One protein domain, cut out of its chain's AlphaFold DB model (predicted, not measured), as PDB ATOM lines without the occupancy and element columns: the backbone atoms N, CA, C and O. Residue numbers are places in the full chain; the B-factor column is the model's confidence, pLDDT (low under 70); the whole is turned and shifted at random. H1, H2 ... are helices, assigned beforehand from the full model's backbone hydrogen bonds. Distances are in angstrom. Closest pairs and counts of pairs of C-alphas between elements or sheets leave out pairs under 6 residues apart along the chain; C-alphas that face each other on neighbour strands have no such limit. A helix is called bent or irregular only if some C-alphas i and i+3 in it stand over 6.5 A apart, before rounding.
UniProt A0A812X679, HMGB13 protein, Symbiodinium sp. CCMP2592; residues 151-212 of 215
ATOM      1  N   TYR A 151     -25.766   6.903  21.883       89.38
ATOM      2  CA  TYR A 151     -26.700   6.704  20.774       89.38
ATOM      3  C   TYR A 151     -27.980   7.538  20.918       89.38
ATOM      4  O   TYR A 151     -28.465   8.095  19.942       89.38
ATOM      5  N   MET A 152     -28.543   7.637  22.125       90.44
ATOM      6  CA  MET A 152     -29.758   8.414  22.371       90.44
ATOM      7  C   MET A 152     -29.512   9.917  22.262       90.44
ATOM      8  O   MET A 152     -30.430  10.613  21.854       90.44
ATOM      9  N   LEU A 153     -28.321  10.409  22.617       90.12
ATOM     10  CA  LEU A 153     -27.938  11.810  22.406       90.12
ATOM     11  C   LEU A 153     -27.805  12.104  20.909       90.12
ATOM     12  O   LEU A 153     -28.494  12.980  20.404       90.12
ATOM     13  N   TRP A 154     -27.048  11.278  20.183       90.44
ATOM     14  CA  TRP A 154     -26.908  11.386  18.729       90.44
ATOM     15  C   TRP A 154     -28.257  11.313  17.999       90.44
ATOM     16  O   TRP A 154     -28.532  12.103  17.096       90.44
ATOM     17  N   LEU A 155     -29.141  10.407  18.434       89.19
ATOM     18  CA  LEU A 155     -30.482  10.270  17.880       89.19
ATOM     19  C   LEU A 155     -31.334  11.521  18.121       89.19
ATOM     20  O   LEU A 155     -32.221  11.782  17.326       89.19
ATOM     21  N   GLN A 156     -31.128  12.295  19.190       89.69
ATOM     22  CA  GLN A 156     -31.904  13.526  19.383       89.69
ATOM     23  C   GLN A 156     -31.606  14.575  18.314       89.69
ATOM     24  O   GLN A 156     -32.544  15.232  17.866       89.69
ATOM     25  N   ASP A 157     -30.347  14.674  17.901       88.62
ATOM     26  CA  ASP A 157     -29.898  15.655  16.917       88.62
ATOM     27  C   ASP A 157     -30.283  15.203  15.500       88.62
ATOM     28  O   ASP A 157     -30.938  15.932  14.759       88.62
ATOM     29  N   HIS A 158     -30.016  13.935  15.173       86.06
ATOM     30  CA  HIS A 158     -30.186  13.396  13.818       86.06
ATOM     31  C   HIS A 158     -31.593  12.854  13.540       86.06
ATOM     32  O   HIS A 158     -31.918  12.490  12.411       86.06
ATOM     33  N   ARG A 159     -32.476  12.767  14.546       86.62
ATOM     34  CA  ARG A 159     -33.839  12.254  14.331       86.62
ATOM     35  C   ARG A 159     -34.626  13.117  13.362       86.62
ATOM     36  O   ARG A 159     -35.400  12.543  12.603       86.62
ATOM     37  N   LYS A 160     -34.469  14.443  13.405       86.50
ATOM     38  CA  LYS A 160     -35.155  15.347  12.470       86.50
ATOM     39  C   LYS A 160     -34.691  15.071  11.044       86.50
ATOM     40  O   LYS A 160     -35.514  14.697  10.228       86.50
ATOM     41  N   GLU A 161     -33.381  15.034  10.823       87.00
ATOM     42  CA  GLU A 161     -32.784  14.712   9.520       87.00
ATOM     43  C   GLU A 161     -33.247  13.358   8.961       87.00
ATOM     44  O   GLU A 161     -33.587  13.249   7.788       87.00
ATOM     45  N   ILE A 162     -33.310  12.314   9.798       85.25
ATOM     46  CA  ILE A 162     -33.765  10.979   9.372       85.25
ATOM     47  C   ILE A 162     -35.274  10.971   9.087       85.25
ATOM     48  O   ILE A 162     -35.729  10.271   8.187       85.25
ATOM     49  N   THR A 163     -36.054  11.736   9.853       86.19
ATOM     50  CA  THR A 163     -37.501  11.905   9.637       86.19
ATOM     51  C   THR A 163     -37.744  12.643   8.319       86.19
ATOM     52  O   THR A 163     -38.536  12.183   7.502       86.19
ATOM     53  N   ASP A 164     -37.010  13.724   8.068       85.88
ATOM     54  CA  ASP A 164     -37.114  14.522   6.846       85.88
ATOM     55  C   ASP A 164     -36.683  13.707   5.616       85.88
ATOM     56  O   ASP A 164     -37.370  13.718   4.596       85.88
ATOM     57  N   ALA A 165     -35.624  12.895   5.738       83.25
ATOM     58  CA  ALA A 165     -35.172  11.984   4.685       83.25
ATOM     59  C   ALA A 165     -36.175  10.860   4.358       83.25
ATOM     60  O   ALA A 165     -36.172  10.340   3.244       83.25
ATOM     61  N   LEU A 166     -37.024  10.463   5.314       80.56
ATOM     62  CA  LEU A 166     -38.043   9.423   5.126       80.56
ATOM     63  C   LEU A 166     -39.401   9.979   4.648       80.56
ATOM     64  O   LEU A 166     -40.249   9.183   4.250       80.56
ATOM     65  N   GLY A 167     -39.618  11.303   4.684       77.69
ATOM     66  CA  GLY A 167     -40.833  11.996   4.211       77.69
ATOM     67  C   GLY A 167     -42.100  11.753   5.057       77.69
ATOM     68  O   GLY A 167     -42.213  10.733   5.717       77.69
ATOM     69  N   PRO A 168     -43.105  12.642   5.097       78.94
ATOM     70  CA  PRO A 168     -44.246  12.515   6.018       78.94
ATOM     71  C   PRO A 168     -45.025  11.189   5.850       78.94
ATOM     72  O   PRO A 168     -45.438  10.840   4.751       78.94
ATOM     73  N   GLY A 169     -45.250  10.458   6.953       77.50
ATOM     74  CA  GLY A 169     -46.054   9.217   6.981       77.50
ATOM     75  C   GLY A 169     -45.317   7.935   7.403       77.50
ATOM     76  O   GLY A 169     -45.941   6.881   7.526       77.50
ATOM     77  N   HIS A 170     -44.010   7.991   7.674       75.06
ATOM     78  CA  HIS A 170     -43.247   6.828   8.143       75.06
ATOM     79  C   HIS A 170     -43.580   6.439   9.589       75.06
ATOM     80  O   HIS A 170     -43.838   7.267  10.467       75.06
ATOM     81  N   GLN A 171     -43.507   5.138   9.878       79.50
ATOM     82  CA  GLN A 171     -43.648   4.668  11.253       79.50
ATOM     83  C   GLN A 171     -42.406   5.071  12.065       79.50
ATOM     84  O   GLN A 171     -41.286   4.868  11.590       79.50
ATOM     85  N   PRO A 172     -42.539   5.502  13.338       80.25
ATOM     86  CA  PRO A 172     -41.387   5.789  14.205       80.25
ATOM     87  C   PRO A 172     -40.383   4.629  14.300       80.25
ATOM     88  O   PRO A 172     -39.194   4.826  14.545       80.25
ATOM     89  N   LYS A 173     -40.861   3.398  14.078       85.88
ATOM     90  CA  LYS A 173     -40.031   2.197  13.997       85.88
ATOM     91  C   LYS A 173     -39.036   2.245  12.831       85.88
ATOM     92  O   LYS A 173     -37.903   1.820  13.020       85.88
ATOM     93  N   GLN A 174     -39.428   2.755  11.665       84.94
ATOM     94  CA  GLN A 174     -38.561   2.854  10.483       84.94
ATOM     95  C   GLN A 174     -37.449   3.884  10.698       84.94
ATOM     96  O   GLN A 174     -36.285   3.562  10.477       84.94
ATOM     97  N   VAL A 175     -37.781   5.045  11.276       85.38
ATOM     98  CA  VAL A 175     -36.798   6.064  11.694       85.38
ATOM     99  C   VAL A 175     -35.738   5.452  12.610       85.38
ATOM    100  O   VAL A 175     -34.546   5.673  12.427       85.38
ATOM    101  N   MET A 176     -36.151   4.628  13.581       85.81
ATOM    102  CA  MET A 176     -35.209   4.010  14.517       85.81
ATOM    103  C   MET A 176     -34.347   2.904  13.883       85.81
ATOM    104  O   MET A 176     -33.225   2.679  14.333       85.81
ATOM    105  N   VAL A 177     -34.843   2.221  12.847       88.94
ATOM    106  CA  VAL A 177     -34.056   1.240  12.080       88.94
ATOM    107  C   VAL A 177     -32.982   1.945  11.251       88.94
ATOM    108  O   VAL A 177     -31.819   1.550  11.324       88.94
ATOM    109  N   GLU A 178     -33.342   3.004  10.524       87.31
ATOM    110  CA  GLU A 178     -32.386   3.787   9.730       87.31
ATOM    111  C   GLU A 178     -31.359   4.502  10.616       87.31
ATOM    112  O   GLU A 178     -30.159   4.440  10.351       87.31
ATOM    113  N   ALA A 179     -31.792   5.054  11.751       89.44
ATOM    114  CA  ALA A 179     -30.895   5.589  12.771       89.44
ATOM    115  C   ALA A 179     -29.880   4.555  13.275       89.44
ATOM    116  O   ALA A 179     -28.697   4.857  13.423       89.44
ATOM    117  N   GLY A 180     -30.322   3.316  13.511       89.56
ATOM    118  CA  GLY A 180     -29.441   2.234  13.944       89.56
ATOM    119  C   GLY A 180     -28.412   1.835  12.884       89.56
ATOM    120  O   GLY A 180     -27.276   1.515  13.236       89.56
ATOM    121  N   LYS A 181     -28.780   1.866  11.596       90.12
ATOM    122  CA  LYS A 181     -27.838   1.644  10.487       90.12
ATOM    123  C   LYS A 181     -26.814   2.773  10.418       90.12
ATOM    124  O   LYS A 181     -25.618   2.498  10.423       90.12
ATOM    125  N   ARG A 182     -27.279   4.023  10.456       87.44
ATOM    126  CA  ARG A 182     -26.430   5.213  10.347       87.44
ATOM    127  C   ARG A 182     -25.461   5.341  11.526       87.44
ATOM    128  O   ARG A 182     -24.280   5.576  11.314       87.44
ATOM    129  N   TRP A 183     -25.893   5.028  12.750       87.69
ATOM    130  CA  TRP A 183     -24.999   4.966  13.915       87.69
ATOM    131  C   TRP A 183     -23.917   3.882  13.801       87.69
ATOM    132  O   TRP A 183     -22.802   4.058  14.293       87.69
ATOM    133  N   LYS A 184     -24.211   2.741  13.164       87.56
ATOM    134  CA  LYS A 184     -23.196   1.700  12.929       87.56
ATOM    135  C   LYS A 184     -22.157   2.141  11.901       87.56
ATOM    136  O   LYS A 184     -20.998   1.787  12.074       87.56
ATOM    137  N   THR A 185     -22.558   2.913  10.892       87.38
ATOM    138  CA  THR A 185     -21.659   3.445   9.858       87.38
ATOM    139  C   THR A 185     -20.907   4.710  10.277       87.38
ATOM    140  O   THR A 185     -19.865   4.982   9.697       87.38
ATOM    141  N   CYS A 186     -21.392   5.476  11.266       81.38
ATOM    142  CA  CYS A 186     -20.673   6.641  11.797       81.38
ATOM    143  C   CYS A 186     -19.297   6.244  12.352       81.38
ATOM    144  O   CYS A 186     -19.163   5.217  13.030       81.38
ATOM    145  N   SER A 187     -18.296   7.083  12.100       82.75
ATOM    146  CA  SER A 187     -16.923   6.871  12.563       82.75
ATOM    147  C   SER A 187     -16.798   7.055  14.081       82.75
ATOM    148  O   SER A 187     -17.608   7.741  14.712       82.75
ATOM    149  N   ASP A 188     -15.775   6.458  14.700       78.31
ATOM    150  CA  ASP A 188     -15.532   6.636  16.141       78.31
ATOM    151  C   ASP A 188     -15.194   8.093  16.506       78.31
ATOM    152  O   ASP A 188     -15.467   8.521  17.627       78.31
ATOM    153  N   ALA A 189     -14.700   8.884  15.545       79.31
ATOM    154  CA  ALA A 189     -14.452  10.315  15.709       79.31
ATOM    155  C   ALA A 189     -15.751  11.112  15.920       79.31
ATOM    156  O   ALA A 189     -15.832  11.927  16.837       79.31
ATOM    157  N   GLU A 190     -16.799  10.829  15.141       81.56
ATOM    158  CA  GLU A 190     -18.114  11.474  15.291       81.56
ATOM    159  C   GLU A 190     -18.844  10.996  16.552       81.56
ATOM    160  O   GLU A 190     -19.601  11.743  17.166       81.56
ATOM    161  N   LYS A 191     -18.597   9.750  16.975       86.00
ATOM    162  CA  LYS A 191     -19.146   9.183  18.216       86.00
ATOM    163  C   LYS A 191     -18.451   9.724  19.465       86.00
ATOM    164  O   LYS A 191     -19.086   9.783  20.517       86.00
ATOM    165  N   GLY A 192     -17.182  10.115  19.356       86.38
ATOM    166  CA  GLY A 192     -16.338  10.628  20.438       86.38
ATOM    167  C   GLY A 192     -17.024  11.646  21.361       86.38
ATOM    168  O   GLY A 192     -17.147  11.361  22.558       86.38
ATOM    169  N   PRO A 193     -17.537  12.785  20.850       89.62
ATOM    170  CA  PRO A 193     -18.194  13.791  21.688       89.62
ATOM    171  C   PRO A 193     -19.445  13.245  22.394       89.62
ATOM    172  O   PRO A 193     -19.649  13.494  23.583       89.62
ATOM    173  N   TYR A 194     -20.249  12.424  21.714       89.88
ATOM    174  CA  TYR A 194     -21.453  11.822  22.297       89.88
ATOM    175  C   TYR A 194     -21.137  10.783  23.378       89.88
ATOM    176  O   TYR A 194     -21.882  10.645  24.351       89.88
ATOM    177  N   VAL A 195     -20.041  10.035  23.226       89.19
ATOM    178  CA  VAL A 195     -19.567   9.075  24.231       89.19
ATOM    179  C   VAL A 195     -19.066   9.801  25.479       89.19
ATOM    180  O   VAL A 195     -19.416   9.384  26.586       89.19
ATOM    181  N   ALA A 196     -18.326  10.901  25.317       90.69
ATOM    182  CA  ALA A 196     -17.878  11.737  26.429       90.69
ATOM    183  C   ALA A 196     -19.071  12.318  27.212       90.69
ATOM    184  O   ALA A 196     -19.206  12.053  28.408       90.69
ATOM    185  N   GLN A 197     -20.018  12.965  26.523       89.25
ATOM    186  CA  GLN A 197     -21.240  13.503  27.140       89.25
ATOM    187  C   GLN A 197     -22.075  12.418  27.839       89.25
ATOM    188  O   GLN A 197     -22.564  12.601  28.955       89.25
ATOM    189  N   ALA A 198     -22.227  11.242  27.223       91.75
ATOM    190  CA  ALA A 198     -22.952  10.134  27.839       91.75
ATOM    191  C   ALA A 198     -22.243   9.579  29.084       91.75
ATOM    192  O   ALA A 198     -22.910   9.142  30.027       91.75
ATOM    193  N   SER A 199     -20.906   9.583  29.094       89.69
ATOM    194  CA  SER A 199     -20.103   9.197  30.255       89.69
ATOM    195  C   SER A 199     -20.321  10.164  31.417       89.69
ATOM    196  O   SER A 199     -20.633   9.721  32.523       89.69
ATOM    197  N   GLU A 200     -20.272  11.473  31.165       90.62
ATOM    198  CA  GLU A 200     -20.520  12.509  32.175       90.62
ATOM    199  C   GLU A 200     -21.928  12.406  32.769       90.62
ATOM    200  O   GLU A 200     -22.090  12.332  33.990       90.62
ATOM    201  N   LEU A 201     -22.955  12.283  31.922       89.56
ATOM    202  CA  LEU A 201     -24.339  12.097  32.371       89.56
ATOM    203  C   LEU A 201     -24.508  10.813  33.197       89.56
ATOM    204  O   LEU A 201     -25.264  10.781  34.173       89.56
ATOM    205  N   LYS A 202     -23.790   9.742  32.839       89.00
ATOM    206  CA  LYS A 202     -23.772   8.489  33.603       89.00
ATOM    207  C   LYS A 202     -23.105   8.660  34.964       89.00
ATOM    208  O   LYS A 202     -23.614   8.129  35.951       89.00
ATOM    209  N   GLN A 203     -22.001   9.396  35.033       88.56
ATOM    210  CA  GLN A 203     -21.321   9.690  36.291       88.56
ATOM    211  C   GLN A 203     -22.181  10.575  37.200       88.56
ATOM    212  O   GLN A 203     -22.353  10.241  38.373       88.56
ATOM    213  N   ALA A 204     -22.795  11.634  36.664       88.19
ATOM    214  CA  ALA A 204     -23.717  12.499  37.400       88.19
ATOM    215  C   ALA A 204     -24.910  11.710  37.961       88.19
ATOM    216  O   ALA A 204     -25.242  11.826  39.141       88.19
ATOM    217  N   TYR A 205     -25.497  10.821  37.154       88.19
ATOM    218  CA  TYR A 205     -26.563   9.928  37.602       88.19
ATOM    219  C   TYR A 205     -26.122   8.985  38.721       88.19
ATOM    220  O   TYR A 205     -26.863   8.777  39.681       88.19
ATOM    221  N   ASN A 206     -24.931   8.395  38.607       86.06
ATOM    222  CA  ASN A 206     -24.407   7.503  39.635       86.06
ATOM    223  C   ASN A 206     -24.194   8.251  40.957       86.06
ATOM    224  O   ASN A 206     -24.593   7.726  41.992       86.06
ATOM    225  N   LYS A 207     -23.667   9.483  40.914       87.00
ATOM    226  CA  LYS A 207     -23.538  10.360  42.090       87.00
ATOM    227  C   LYS A 207     -24.907  10.684  42.701       87.00
ATOM    228  O   LYS A 207     -25.115  10.467  43.891       87.00
ATOM    229  N   GLN A 208     -25.878  11.105  41.886       84.12
ATOM    230  CA  GLN A 208     -27.240  11.408  42.349       84.12
ATOM    231  C   GLN A 208     -27.940  10.176  42.944       84.12
ATOM    232  O   GLN A 208     -28.638  10.264  43.950       84.12
ATOM    233  N   LYS A 209     -27.737   9.002  42.341       83.12
ATOM    234  CA  LYS A 209     -28.280   7.732  42.827       83.12
ATOM    235  C   LYS A 209     -27.627   7.287  44.140       83.12
ATOM    236  O   LYS A 209     -28.322   6.712  44.967       83.12
ATOM    237  N   GLN A 210     -26.324   7.519  44.317       78.31
ATOM    238  CA  GLN A 210     -25.603   7.224  45.562       78.31
ATOM    239  C   GLN A 210     -26.051   8.142  46.707       78.31
ATOM    240  O   GLN A 210     -26.217   7.661  47.820       78.31
ATOM    241  N   GLY A 211     -26.302   9.426  46.426       72.25
ATOM    242  CA  GLY A 211     -26.838  10.378  47.407       72.25
ATOM    243  C   GLY A 211     -28.311  10.150  47.765       72.25
ATOM    244  O   GLY A 211     -28.745  10.521  48.850       72.25
ATOM    245  N   HIS A 212     -29.084   9.493  46.896       71.31
ATOM    246  CA  HIS A 212     -30.449   9.049  47.191       71.31
ATOM    247  C   HIS A 212     -30.425   7.782  48.076       71.31
ATOM    248  O   HIS A 212     -30.807   6.682  47.657       71.31
TER     249      HIS A 212
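This is residues 151 to 212 of the 215 residues of the protein "HMGB13 protein" of Symbiodinium sp. CCMP2592 (UniProt A0A812X679). Helices H2 and H3 make an open V, joined at its tip by a tight link, and H1 forms a crossbar that crosses H2 and reaches with its first residues to H3. The long helix H3 makes one limb of the V, and residues 199 to 212, of which 199 to 211 belong to H3, stick out free of the rest. The printed part has 62 residues with three named helices, in the order H1, H2, H3 along the chain, and no named strand; the class is all helix. The whole is loose, with a radius of gyration of the C-alphas of 14.7 A, and flat, spanning 45 by 27 by 14 A.

H3, residues 188 to 211, is the longest helix, 33.5 A from C-alpha 188 at (-15.532, 6.636, 16.141) to C-alpha 211 at (-26.838, 10.378, 47.407). It is only just irregular, with C-alphas 190 and 193 at 6.8 A, and it has a kink of 28 degrees near residue 195. H2, residues 172 to 185, is 20.3 A long. H1, residues 151 to 166, is 19.5 A long and begins with C-alpha 151 at (-26.700, 6.704, 20.774). It is only just irregular, with C-alphas 157 and 160 at 6.9 A, and it has a kink of 58 degrees near residue 158.

H3 touches H1 with residues 194 to 198 alone, and H1 touches H3 with residues 151 to 154 alone. The closest C-alphas of the two are those of Tyr 194 and Leu 153, 6.5 A apart. H1 and H3 run opposite ways at a steep tilt of 49 degrees. H1 also touches H2, where the closest C-alphas are those of Ile 162 and Val 175, 6.2 A apart. These two run opposite ways at a steep tilt of 65 degrees, with their centres 8.6 A apart. H2 and H3 are apart, but only just, with their closest C-alphas at 8.4 A. In H2 each O i to N i+4 pair is within hydrogen-bond range; in H1 9 of 12 such pairs are, and in H3 18 of 20.

The two C-alphas farthest apart are those of Gly 167 and Gly 211, at 45.4 A. Residues 199 to 212, of which 199 to 211 belong to H3, stand free; the body without them has 48 residues, spans 34 by 17 by 14 A and has a radius of gyration of 11.2 A. The links from H1 to H2, five residues, and from H2 to H3, two residues, are both tight. The printed part has no cut. Its mean pLDDT is 85.5, and no printed residue is under 70.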